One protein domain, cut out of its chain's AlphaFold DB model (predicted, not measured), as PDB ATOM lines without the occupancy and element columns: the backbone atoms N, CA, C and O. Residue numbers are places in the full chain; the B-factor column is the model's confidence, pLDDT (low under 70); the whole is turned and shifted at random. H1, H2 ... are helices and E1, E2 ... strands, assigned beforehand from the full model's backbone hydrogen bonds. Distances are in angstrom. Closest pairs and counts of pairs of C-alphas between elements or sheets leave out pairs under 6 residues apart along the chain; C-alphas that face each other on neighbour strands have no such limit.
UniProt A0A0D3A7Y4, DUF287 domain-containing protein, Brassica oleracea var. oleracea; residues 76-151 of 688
ATOM      1  N   VAL A  76    -188.175 -25.343  32.576       67.69
ATOM      2  CA  VAL A  76    -188.835 -26.597  32.930       67.69
ATOM      3  C   VAL A  76    -190.004 -26.267  33.854       67.69
ATOM      4  O   VAL A  76    -189.867 -25.494  34.801       67.69
ATOM      5  N   LEU A  77    -191.170 -26.822  33.556       73.31
ATOM      6  CA  LEU A  77    -192.378 -26.619  34.343       73.31
ATOM      7  C   LEU A  77    -192.401 -27.649  35.478       73.31
ATOM      8  O   LEU A  77    -192.072 -28.811  35.259       73.31
ATOM      9  N   ALA A  78    -192.853 -27.273  36.678       78.88
ATOM     10  CA  ALA A  78    -192.958 -28.215  37.804       78.88
ATOM     11  C   ALA A  78    -193.800 -29.463  37.451       78.88
ATOM     12  O   ALA A  78    -193.454 -30.579  37.824       78.88
ATOM     13  N   PHE A  79    -194.830 -29.274  36.618       78.06
ATOM     14  CA  PHE A  79    -195.683 -30.308  36.012       78.06
ATOM     15  C   PHE A  79    -194.957 -31.275  35.042       78.06
ATOM     16  O   PHE A  79    -195.598 -32.129  34.438       78.06
ATOM     17  N   GLU A  80    -193.648 -31.117  34.828       78.12
ATOM     18  CA  GLU A  80    -192.795 -32.020  34.038       78.12
ATOM     19  C   GLU A  80    -191.810 -32.791  34.920       78.12
ATOM     20  O   GLU A  80    -191.530 -33.953  34.641       78.12
ATOM     21  N   CYS A  81    -191.307 -32.164  35.989       78.19
ATOM     22  CA  CYS A  81    -190.465 -32.829  36.985       78.19
ATOM     23  C   CYS A  81    -191.287 -33.706  37.942       78.19
ATOM     24  O   CYS A  81    -190.788 -34.712  38.432       78.19
ATOM     25  N   ILE A  82    -192.536 -33.330  38.228       85.62
ATOM     26  CA  ILE A  82    -193.408 -34.025  39.183       85.62
ATOM     27  C   ILE A  82    -194.439 -34.852  38.394       85.62
ATOM     28  O   ILE A  82    -195.331 -34.264  37.771       85.62
ATOM     29  N   PRO A  83    -194.347 -36.199  38.393       81.00
ATOM     30  CA  PRO A  83    -195.172 -37.042  37.527       81.00
ATOM     31  C   PRO A  83    -196.675 -36.891  37.756       81.00
ATOM     32  O   PRO A  83    -197.441 -36.927  36.800       81.00
ATOM     33  N   ASP A  84    -197.111 -36.718  39.000       81.94
ATOM     34  CA  ASP A  84    -198.530 -36.738  39.374       81.94
ATOM     35  C   ASP A  84    -199.249 -35.420  39.049       81.94
ATOM     36  O   ASP A  84    -200.376 -35.428  38.543       81.94
ATOM     37  N   LEU A  85    -198.526 -34.297  39.132       83.62
ATOM     38  CA  LEU A  85    -198.927 -33.039  38.497       83.62
ATOM     39  C   LEU A  85    -198.981 -33.167  36.964       83.62
ATOM     40  O   LEU A  85    -199.900 -32.639  36.335       83.62
ATOM     41  N   GLY A  86    -198.028 -33.881  36.358       82.75
ATOM     42  CA  GLY A  86    -198.003 -34.145  34.918       82.75
ATOM     43  C   GLY A  86    -199.229 -34.923  34.432       82.75
ATOM     44  O   GLY A  86    -199.916 -34.465  33.522       82.75
ATOM     45  N   LYS A  87    -199.544 -36.055  35.079       82.12
ATOM     46  CA  LYS A  87    -200.708 -36.916  34.783       82.12
ATOM     47  C   LYS A  87    -202.040 -36.169  34.902       82.12
ATOM     48  O   LYS A  87    -202.939 -36.387  34.096       82.12
ATOM     49  N   THR A  88    -202.170 -35.313  35.917       80.25
ATOM     50  CA  THR A  88    -203.439 -34.653  36.267       80.25
ATOM     51  C   THR A  88    -203.697 -33.401  35.427       80.25
ATOM     52  O   THR A  88    -204.825 -33.141  35.002       80.25
ATOM     53  N   PHE A  89    -202.649 -32.619  35.155       83.38
ATOM     54  CA  PHE A  89    -202.784 -31.290  34.557       83.38
ATOM     55  C   PHE A  89    -202.233 -31.172  33.136       83.38
ATOM     56  O   PHE A  89    -202.384 -30.109  32.536       83.38
ATOM     57  N   ARG A  90    -201.636 -32.219  32.549       83.31
ATOM     58  CA  ARG A  90    -201.130 -32.189  31.165       83.31
ATOM     59  C   ARG A  90    -201.694 -33.322  30.313       83.31
ATOM     60  O   ARG A  90    -201.956 -34.422  30.776       83.31
ATOM     61  N   ILE A  91    -201.844 -33.023  29.031       82.12
ATOM     62  CA  ILE A  91    -202.222 -33.936  27.956       82.12
ATOM     63  C   ILE A  91    -201.048 -33.953  26.979       82.12
ATOM     64  O   ILE A  91    -200.659 -32.901  26.460       82.12
ATOM     65  N   TYR A  92    -200.482 -35.131  26.737       77.88
ATOM     66  CA  TYR A  92    -199.475 -35.344  25.700       77.88
ATOM     67  C   TYR A  92    -200.161 -35.502  24.334       77.88
ATOM     68  O   TYR A  92    -201.331 -35.872  24.260       77.88
ATOM     69  N   SER A  93    -199.473 -35.127  23.258       71.56
ATOM     70  CA  SER A  93    -199.994 -35.166  21.887       71.56
ATOM     71  C   SER A  93    -199.268 -36.251  21.098       71.56
ATOM     72  O   SER A  93    -198.137 -36.038  20.672       71.56
ATOM     73  N   ASP A  94    -199.924 -37.393  20.889       61.56
ATOM     74  CA  ASP A  94    -199.293 -38.631  20.393       61.56
ATOM     75  C   ASP A  94    -198.671 -38.529  18.978       61.56
ATOM     76  O   ASP A  94    -197.846 -39.358  18.603       61.56
ATOM     77  N   ASP A  95    -199.036 -37.502  18.200       60.56
ATOM     78  CA  ASP A  95    -198.623 -37.290  16.802       60.56
ATOM     79  C   ASP A  95    -197.451 -36.287  16.611       60.56
ATOM     80  O   ASP A  95    -197.200 -35.840  15.486       60.56
ATOM     81  N   THR A  96    -196.744 -35.846  17.663       59.34
ATOM     82  CA  THR A  96    -195.648 -34.862  17.492       59.34
ATOM     83  C   THR A  96    -194.333 -35.475  17.012       59.34
ATOM     84  O   THR A  96    -193.815 -36.414  17.603       59.34
ATOM     85  N   SER A  97    -193.750 -34.874  15.969       63.50
ATOM     86  CA  SER A  97    -192.407 -35.189  15.466       63.50
ATOM     87  C   SER A  97    -191.306 -34.851  16.475       63.50
ATOM     88  O   SER A  97    -191.407 -33.834  17.153       63.50
ATOM     89  N   GLU A  98    -190.202 -35.597  16.461       64.50
ATOM     90  CA  GLU A  98    -189.022 -35.379  17.324       64.50
ATOM     91  C   GLU A  98    -188.406 -33.963  17.191       64.50
ATOM     92  O   GLU A  98    -187.867 -33.430  18.155       64.50
ATOM     93  N   ASP A  99    -188.558 -33.303  16.033       68.88
ATOM     94  CA  ASP A  99    -188.133 -31.909  15.793       68.88
ATOM     95  C   ASP A  99    -189.112 -30.832  16.335       68.88
ATOM     96  O   ASP A  99    -188.956 -29.637  16.055       68.88
ATOM     97  N   CYS A 100    -190.189 -31.205  17.041       74.19
ATOM     98  CA  CYS A 100    -191.209 -30.246  17.482       74.19
ATOM     99  C   CYS A 100    -190.781 -29.499  18.766       74.19
ATOM    100  O   CYS A 100    -190.197 -30.095  19.665       74.19
ATOM    101  N   PRO A 101    -191.106 -28.200  18.938       72.81
ATOM    102  CA  PRO A 101    -190.849 -27.519  20.204       72.81
ATOM    103  C   PRO A 101    -191.632 -28.158  21.360       72.81
ATOM    104  O   PRO A 101    -192.834 -28.370  21.237       72.81
ATOM    105  N   ARG A 102    -190.991 -28.338  22.520       68.25
ATOM    106  CA  ARG A 102    -191.521 -28.986  23.744       68.25
ATOM    107  C   ARG A 102    -192.914 -28.526  24.227       68.25
ATOM    108  O   ARG A 102    -193.660 -29.282  24.840       68.25
ATOM    109  N   MET A 103    -193.313 -27.290  23.902       63.75
ATOM    110  CA  MET A 103    -194.668 -26.751  24.156       63.75
ATOM    111  C   MET A 103    -195.752 -27.243  23.168       63.75
ATOM    112  O   MET A 103    -196.910 -26.844  23.273       63.75
ATOM    113  N   CYS A 104    -195.384 -28.047  22.171       71.75
ATOM    114  CA  CYS A 104    -196.285 -28.638  21.181       71.75
ATOM    115  C   CYS A 104    -196.586 -30.107  21.502       71.75
ATOM    116  O   CYS A 104    -197.724 -30.529  21.308       71.75
ATOM    117  N   GLU A 105    -195.596 -30.832  22.041       72.19
ATOM    118  CA  GLU A 105    -195.678 -32.220  22.540       72.19
ATOM    119  C   GLU A 105    -196.711 -32.386  23.661       72.19
ATOM    120  O   GLU A 105    -197.294 -33.450  23.845       72.19
ATOM    121  N   SER A 106    -196.930 -31.328  24.444       79.38
ATOM    122  CA  SER A 106    -197.753 -31.363  25.647       79.38
ATOM    123  C   SER A 106    -198.523 -30.060  25.841       79.38
ATOM    124  O   SER A 106    -198.053 -28.972  25.507       79.38
ATOM    125  N   ARG A 107    -199.743 -30.164  26.372       79.81
ATOM    126  CA  ARG A 107    -200.639 -29.033  26.647       79.81
ATOM    127  C   ARG A 107    -201.294 -29.220  28.003       79.81
ATOM    128  O   ARG A 107    -201.552 -30.346  28.405       79.81
ATOM    129  N   PHE A 108    -201.603 -28.131  28.693       83.31
ATOM    130  CA  PHE A 108    -202.369 -28.215  29.933       83.31
ATOM    131  C   PHE A 108    -203.811 -28.692  29.676       83.31
ATOM    132  O   PHE A 108    -204.376 -28.437  28.604       83.31
ATOM    133  N   THR A 109    -204.410 -29.385  30.649       81.19
ATOM    134  CA  THR A 109    -205.850 -29.686  30.635       81.19
ATOM    135  C   THR A 109    -206.654 -28.378  30.659       81.19
ATOM    136  O   THR A 109    -206.171 -27.326  31.076       81.19
ATOM    137  N   LYS A 110    -207.888 -28.393  30.146       77.69
ATOM    138  CA  LYS A 110    -208.680 -27.163  29.981       77.69
ATOM    139  C   LYS A 110    -209.412 -26.797  31.272       77.69
ATOM    140  O   LYS A 110    -210.570 -27.177  31.436       77.69
ATOM    141  N   SER A 111    -208.771 -26.033  32.153       77.81
ATOM    142  CA  SER A 111    -209.486 -25.337  33.225       77.81
ATOM    143  C   SER A 111    -210.339 -24.184  32.665       77.81
ATOM    144  O   SER A 111    -210.055 -23.613  31.610       77.81
ATOM    145  N   SER A 112    -211.426 -23.856  33.368       71.31
ATOM    146  CA  SER A 112    -212.260 -22.670  33.108       71.31
ATOM    147  C   SER A 112    -211.670 -21.388  33.713       71.31
ATOM    148  O   SER A 112    -212.064 -20.285  33.337       71.31
ATOM    149  N   LEU A 113    -210.729 -21.540  34.647       74.81
ATOM    150  CA  LEU A 113    -210.005 -20.472  35.328       74.81
ATOM    151  C   LEU A 113    -208.681 -20.162  34.616       74.81
ATOM    152  O   LEU A 113    -208.177 -20.940  33.809       74.81
ATOM    153  N   LYS A 114    -208.071 -19.016  34.935       78.00
ATOM    154  CA  LYS A 114    -206.776 -18.596  34.373       78.00
ATOM    155  C   LYS A 114    -205.597 -19.268  35.106       78.00
ATOM    156  O   LYS A 114    -204.730 -18.587  35.645       78.00
ATOM    157  N   GLY A 115    -205.604 -20.599  35.141       81.00
ATOM    158  CA  GLY A 115    -204.701 -21.447  35.924       81.00
ATOM    159  C   GLY A 115    -205.459 -22.590  36.603       81.00
ATOM    160  O   GLY A 115    -206.607 -22.867  36.248       81.00
ATOM    161  N   TYR A 116    -204.819 -23.215  37.589       83.56
ATOM    162  CA  TYR A 116    -205.447 -24.121  38.556       83.56
ATOM    163  C   TYR A 116    -205.416 -23.451  39.938       83.56
ATOM    164  O   TYR A 116    -204.477 -22.691  40.196       83.56
ATOM    165  N   PRO A 117    -206.417 -23.677  40.805       86.25
ATOM    166  CA  PRO A 117    -206.346 -23.243  42.194       86.25
ATOM    167  C   PRO A 117    -205.237 -24.018  42.926       86.25
ATOM    168  O   PRO A 117    -204.830 -25.103  42.503       86.25
ATOM    169  N   LEU A 118    -204.716 -23.443  44.008       86.50
ATOM    170  CA  LEU A 118    -203.574 -24.016  44.728       86.50
ATOM    171  C   LEU A 118    -203.972 -25.300  45.477       86.50
ATOM    172  O   LEU A 118    -203.173 -26.218  45.633       86.50
ATOM    173  N   GLU A 119    -205.240 -25.381  45.860       85.62
ATOM    174  CA  GLU A 119    -205.898 -26.507  46.506       85.62
ATOM    175  C   GLU A 119    -205.886 -27.752  45.603       85.62
ATOM    176  O   GLU A 119    -205.441 -28.809  46.042       85.62
ATOM    177  N   ASP A 120    -206.266 -27.624  44.323       85.81
ATOM    178  CA  ASP A 120    -206.208 -28.727  43.345       85.81
ATOM    179  C   ASP A 120    -204.764 -29.219  43.145       85.81
ATOM    180  O   ASP A 120    -204.523 -30.417  42.991       85.81
ATOM    181  N   ILE A 121    -203.790 -28.299  43.160       85.94
ATOM    182  CA  ILE A 121    -202.364 -28.623  43.029       85.94
ATOM    183  C   ILE A 121    -201.883 -29.414  44.254       85.94
ATOM    184  O   ILE A 121    -201.208 -30.427  44.080       85.94
ATOM    185  N   TYR A 122    -202.258 -29.017  45.474       86.69
ATOM    186  CA  TYR A 122    -201.926 -29.780  46.682       86.69
ATOM    187  C   TYR A 122    -202.648 -31.133  46.754       86.69
ATOM    188  O   TYR A 122    -202.028 -32.116  47.148       86.69
ATOM    189  N   VAL A 123    -203.907 -31.229  46.314       87.38
ATOM    190  CA  VAL A 123    -204.637 -32.510  46.229       87.38
ATOM    191  C   VAL A 123    -203.979 -33.465  45.224       87.38
ATOM    192  O   VAL A 123    -203.880 -34.659  45.496       87.38
ATOM    193  N   ALA A 124    -203.478 -32.955  44.095       83.94
ATOM    194  CA  ALA A 124    -202.755 -33.747  43.097       83.94
ATOM    195  C   ALA A 124    -201.303 -34.094  43.493       83.94
ATOM    196  O   ALA A 124    -200.722 -35.010  42.912       83.94
ATOM    197  N   LEU A 125    -200.713 -33.371  44.453       83.38
ATOM    198  CA  LEU A 125    -199.418 -33.700  45.063       83.38
ATOM    199  C   LEU A 125    -199.559 -34.723  46.196       83.38
ATOM    200  O   LEU A 125    -198.749 -35.637  46.300       83.38
ATOM    201  N   GLY A 126    -200.555 -34.568  47.071       83.75
ATOM    202  CA  GLY A 126    -200.678 -35.372  48.287       83.75
ATOM    203  C   GLY A 126    -199.364 -35.393  49.081       83.75
ATOM    204  O   GLY A 126    -198.852 -34.353  49.487       83.75
ATOM    205  N   GLU A 127    -198.794 -36.585  49.259       80.88
ATOM    206  CA  GLU A 127    -197.517 -36.800  49.955       80.88
ATOM    207  C   GLU A 127    -196.310 -36.993  49.006       80.88
ATOM    208  O   GLU A 127    -195.225 -37.371  49.458       80.88
ATOM    209  N   THR A 128    -196.449 -36.772  47.689       77.75
ATOM    210  CA  THR A 128    -195.381 -37.097  46.727       77.75
ATOM    211  C   THR A 128    -194.148 -36.209  46.905       77.75
ATOM    212  O   THR A 128    -194.172 -35.016  46.610       77.75
ATOM    213  N   LYS A 129    -193.030 -36.823  47.310       75.81
ATOM    214  CA  LYS A 129    -191.698 -36.189  47.401       75.81
ATOM    215  C   LYS A 129    -190.799 -36.491  46.191       75.81
ATOM    216  O   LYS A 129    -189.631 -36.113  46.178       75.81
ATOM    217  N   VAL A 130    -191.322 -37.195  45.183       78.25
ATOM    218  CA  VAL A 130    -190.568 -37.628  43.997       78.25
ATOM    219  C   VAL A 130    -190.529 -36.505  42.962       78.25
ATOM    220  O   VAL A 130    -191.534 -36.200  42.321       78.25
ATOM    221  N   ILE A 131    -189.349 -35.914  42.784       81.00
ATOM    222  CA  ILE A 131    -189.061 -34.931  41.738       81.00
ATOM    223  C   ILE A 131    -188.078 -35.579  40.760       81.00
ATOM    224  O   ILE A 131    -186.904 -35.761  41.074       81.00
ATOM    225  N   ASN A 132    -188.553 -35.934  39.570       74.31
ATOM    226  CA  ASN A 132    -187.707 -36.478  38.516       74.31
ATOM    227  C   ASN A 132    -186.822 -35.370  37.936       74.31
ATOM    228  O   ASN A 132    -187.322 -34.331  37.493       74.31
ATOM    229  N   SER A 133    -185.512 -35.617  37.850       65.62
ATOM    230  CA  SER A 133    -184.638 -34.763  37.046       65.62
ATOM    231  C   SER A 133    -184.994 -34.916  35.568       65.62
ATOM    232  O   SER A 133    -184.781 -35.968  34.967       65.62
ATOM    233  N   VAL A 134    -185.503 -33.841  34.965       61.88
ATOM    234  CA  VAL A 134    -185.707 -33.739  33.508       61.88
ATOM    235  C   VAL A 134    -184.365 -33.739  32.758       61.88
ATOM    236  O   VAL A 134    -184.309 -34.098  31.583       61.88
ATOM    237  N   LEU A 135    -183.270 -33.390  33.440       62.72
ATOM    238  CA  LEU A 135    -181.912 -33.656  32.980       62.72
ATOM    239  C   LEU A 135    -181.510 -35.061  33.444       62.72
ATOM    240  O   LEU A 135    -180.943 -35.226  34.524       62.72
ATOM    241  N   VAL A 136    -181.820 -36.075  32.634       59.72
ATOM    242  CA  VAL A 136    -181.180 -37.392  32.749       59.72
ATOM    243  C   VAL A 136    -179.722 -37.204  32.320       59.72
ATOM    244  O   VAL A 136    -179.507 -36.884  31.150       59.72
ATOM    245  N   PRO A 137    -178.718 -37.361  33.207       67.56
ATOM    246  CA  PRO A 137    -177.337 -37.124  32.815       67.56
ATOM    247  C   PRO A 137    -176.913 -38.173  31.786       67.56
ATOM    248  O   PRO A 137    -177.165 -39.369  31.959       67.56
ATOM    249  N   THR A 138    -176.269 -37.730  30.713       70.00
ATOM    250  CA  THR A 138    -175.692 -38.586  29.672       70.00
ATOM    251  C   THR A 138    -174.671 -39.536  30.299       70.00
ATOM    252  O   THR A 138    -174.039 -39.187  31.289       70.00
ATOM    253  N   ILE A 139    -174.424 -40.716  29.722       74.88
ATOM    254  CA  ILE A 139    -173.477 -41.707  30.285       74.88
ATOM    255  C   ILE A 139    -172.094 -41.087  30.590       74.88
ATOM    256  O   ILE A 139    -171.513 -41.360  31.636       74.88
ATOM    257  N   GLY A 140    -171.589 -40.192  29.731       73.88
ATOM    258  CA  GLY A 140    -170.347 -39.449  29.992       73.88
ATOM    259  C   GLY A 140    -170.448 -38.429  31.138       73.88
ATOM    260  O   GLY A 140    -169.484 -38.244  31.872       73.88
ATOM    261  N   GLU A 141    -171.615 -37.814  31.333       75.38
ATOM    262  CA  GLU A 141    -171.893 -36.899  32.448       75.38
ATOM    263  C   GLU A 141    -172.065 -37.667  33.766       75.38
ATOM    264  O   GLU A 141    -171.570 -37.209  34.786       75.38
ATOM    265  N   GLN A 142    -172.666 -38.864  33.754       72.88
ATOM    266  CA  GLN A 142    -172.716 -39.764  34.918       72.88
ATOM    267  C   GLN A 142    -171.307 -40.180  35.353       72.88
ATOM    268  O   GLN A 142    -170.973 -40.084  36.530       72.88
ATOM    269  N   ILE A 143    -170.457 -40.577  34.396       77.06
ATOM    270  CA  ILE A 143    -169.048 -40.900  34.660       77.06
ATOM    271  C   ILE A 143    -168.307 -39.671  35.201       77.06
ATOM    272  O   ILE A 143    -167.535 -39.806  36.142       77.06
ATOM    273  N   MET A 144    -168.540 -38.477  34.652       75.75
ATOM    274  CA  MET A 144    -167.924 -37.242  35.148       75.75
ATOM    275  C   MET A 144    -168.390 -36.893  36.571       75.75
ATOM    276  O   MET A 144    -167.561 -36.575  37.417       75.75
ATOM    277  N   LEU A 145    -169.690 -36.999  36.858       79.94
ATOM    278  CA  LEU A 145    -170.257 -36.755  38.187       79.94
ATOM    279  C   LEU A 145    -169.703 -37.744  39.221       79.94
ATOM    280  O   LEU A 145    -169.304 -37.309  40.291       79.94
ATOM    281  N   ALA A 146    -169.557 -39.026  38.874       73.69
ATOM    282  CA  ALA A 146    -168.940 -40.045  39.732       73.69
ATOM    283  C   ALA A 146    -167.416 -39.872  39.955       73.69
ATOM    284  O   ALA A 146    -166.830 -40.614  40.737       73.69
ATOM    285  N   HIS A 147    -166.765 -38.915  39.279       72.19
ATOM    286  CA  HIS A 147    -165.382 -38.489  39.557       72.19
ATOM    287  C   HIS A 147    -165.298 -37.114  40.256       72.19
ATOM    288  O   HIS A 147    -164.198 -36.676  40.587       72.19
ATOM    289  N   ILE A 148    -166.422 -36.407  40.430       77.00
ATOM    290  CA  ILE A 148    -166.495 -35.060  41.034       77.00
ATOM    291  C   ILE A 148    -167.202 -35.104  42.393       77.00
ATOM    292  O   ILE A 148    -166.830 -34.376  43.310       77.00
ATOM    293  N   ILE A 149    -168.232 -35.938  42.506       74.25
ATOM    294  CA  ILE A 149    -168.955 -36.224  43.737       74.25
ATOM    295  C   ILE A 149    -168.276 -37.445  44.355       74.25
ATOM    296  O   ILE A 149    -168.389 -38.545  43.814       74.25
ATOM    297  N   ASP A 150    -167.559 -37.243  45.463       69.12
ATOM    298  CA  ASP A 150    -167.123 -38.350  46.317       69.12
ATOM    299  C   ASP A 150    -168.354 -39.177  46.721       69.12
ATOM    300  O   ASP A 150    -169.382 -38.611  47.101       69.12
ATOM    301  N   GLU A 151    -168.250 -40.507  46.639       63.56
ATOM    302  CA  GLU A 151    -169.327 -41.429  47.015       63.56
ATOM    303  C   GLU A 151    -169.833 -41.083  48.424       63.56
ATOM    304  O   GLU A 151    -169.040 -41.024  49.371       63.56
TER     305      GLU A 151
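This is residues 76 to 151 of the 688 residues of the protein "DUF287 domain-containing protein" of Brassica oleracea var. oleracea (UniProt A0A0D3A7Y4). A loose, flat model in which a small body of short helices and a two-strand ribbon sends out one long arm: H1 and H2 make a corner near the middle, H4 packs on H2, the ribbon E1 and E2 leads away with H3 beside its turn, and residues 126 to 138 run out to H5, whose residues 139 to 144 stick out at the far end. The printed part has 76 residues, with H1, H2, E1, H3, E2, H4 and H5 along it; the sheet, E1 - E2, is antiparallel. The class is mostly helix, though under half of the residues are in named elements. The radius of gyration of the C-alphas is 16.3 A and the spans are 50 by 35 by 17 A.

H1, residues 78 to 81, begins at C-alpha 78 (-192.958, -28.215, 37.804). H2 is residues 83 to 89, 10.0 A long. E1 is residues 90 to 92, H3 residues 102 to 105 and E2 residues 106 to 108. H4, residues 118 to 125, is 10.5 A long. H5, residues 139 to 145, is 9.9 A long and ends at C-alpha 145 (-170.257, -36.755, 38.187).

H1 and H2 touch only at the corner, the C-alphas of Phe 79 and Gly 86 being closest at 4.6 A. E1 and E2 are antiparallel at 153 degrees, with N 91 and O 107 within hydrogen-bond range at 2.8 A. The closest C-alphas of E1 and H3, Tyr 92 and Glu 105, are 5.8 A apart. H2 and H4 touch at a steep tilt of 43 degrees, opposite ways; their closest C-alphas, Leu 85 and Ala 124, are 6.0 A apart. H4 and H5 are apart. In H2, H4 and H5 every O i to N i+4 pair is within hydrogen-bond range; H1 and H3 are too short for one.

The C-alphas farthest apart, Ser 112 and His 147, are 49.9 A apart. The printed part has no cut, and the link from H4 to H5 is long. Mean pLDDT of the printed part is 75.9; 16 residues are under 70, among them 94 to 99 and 133 to 137.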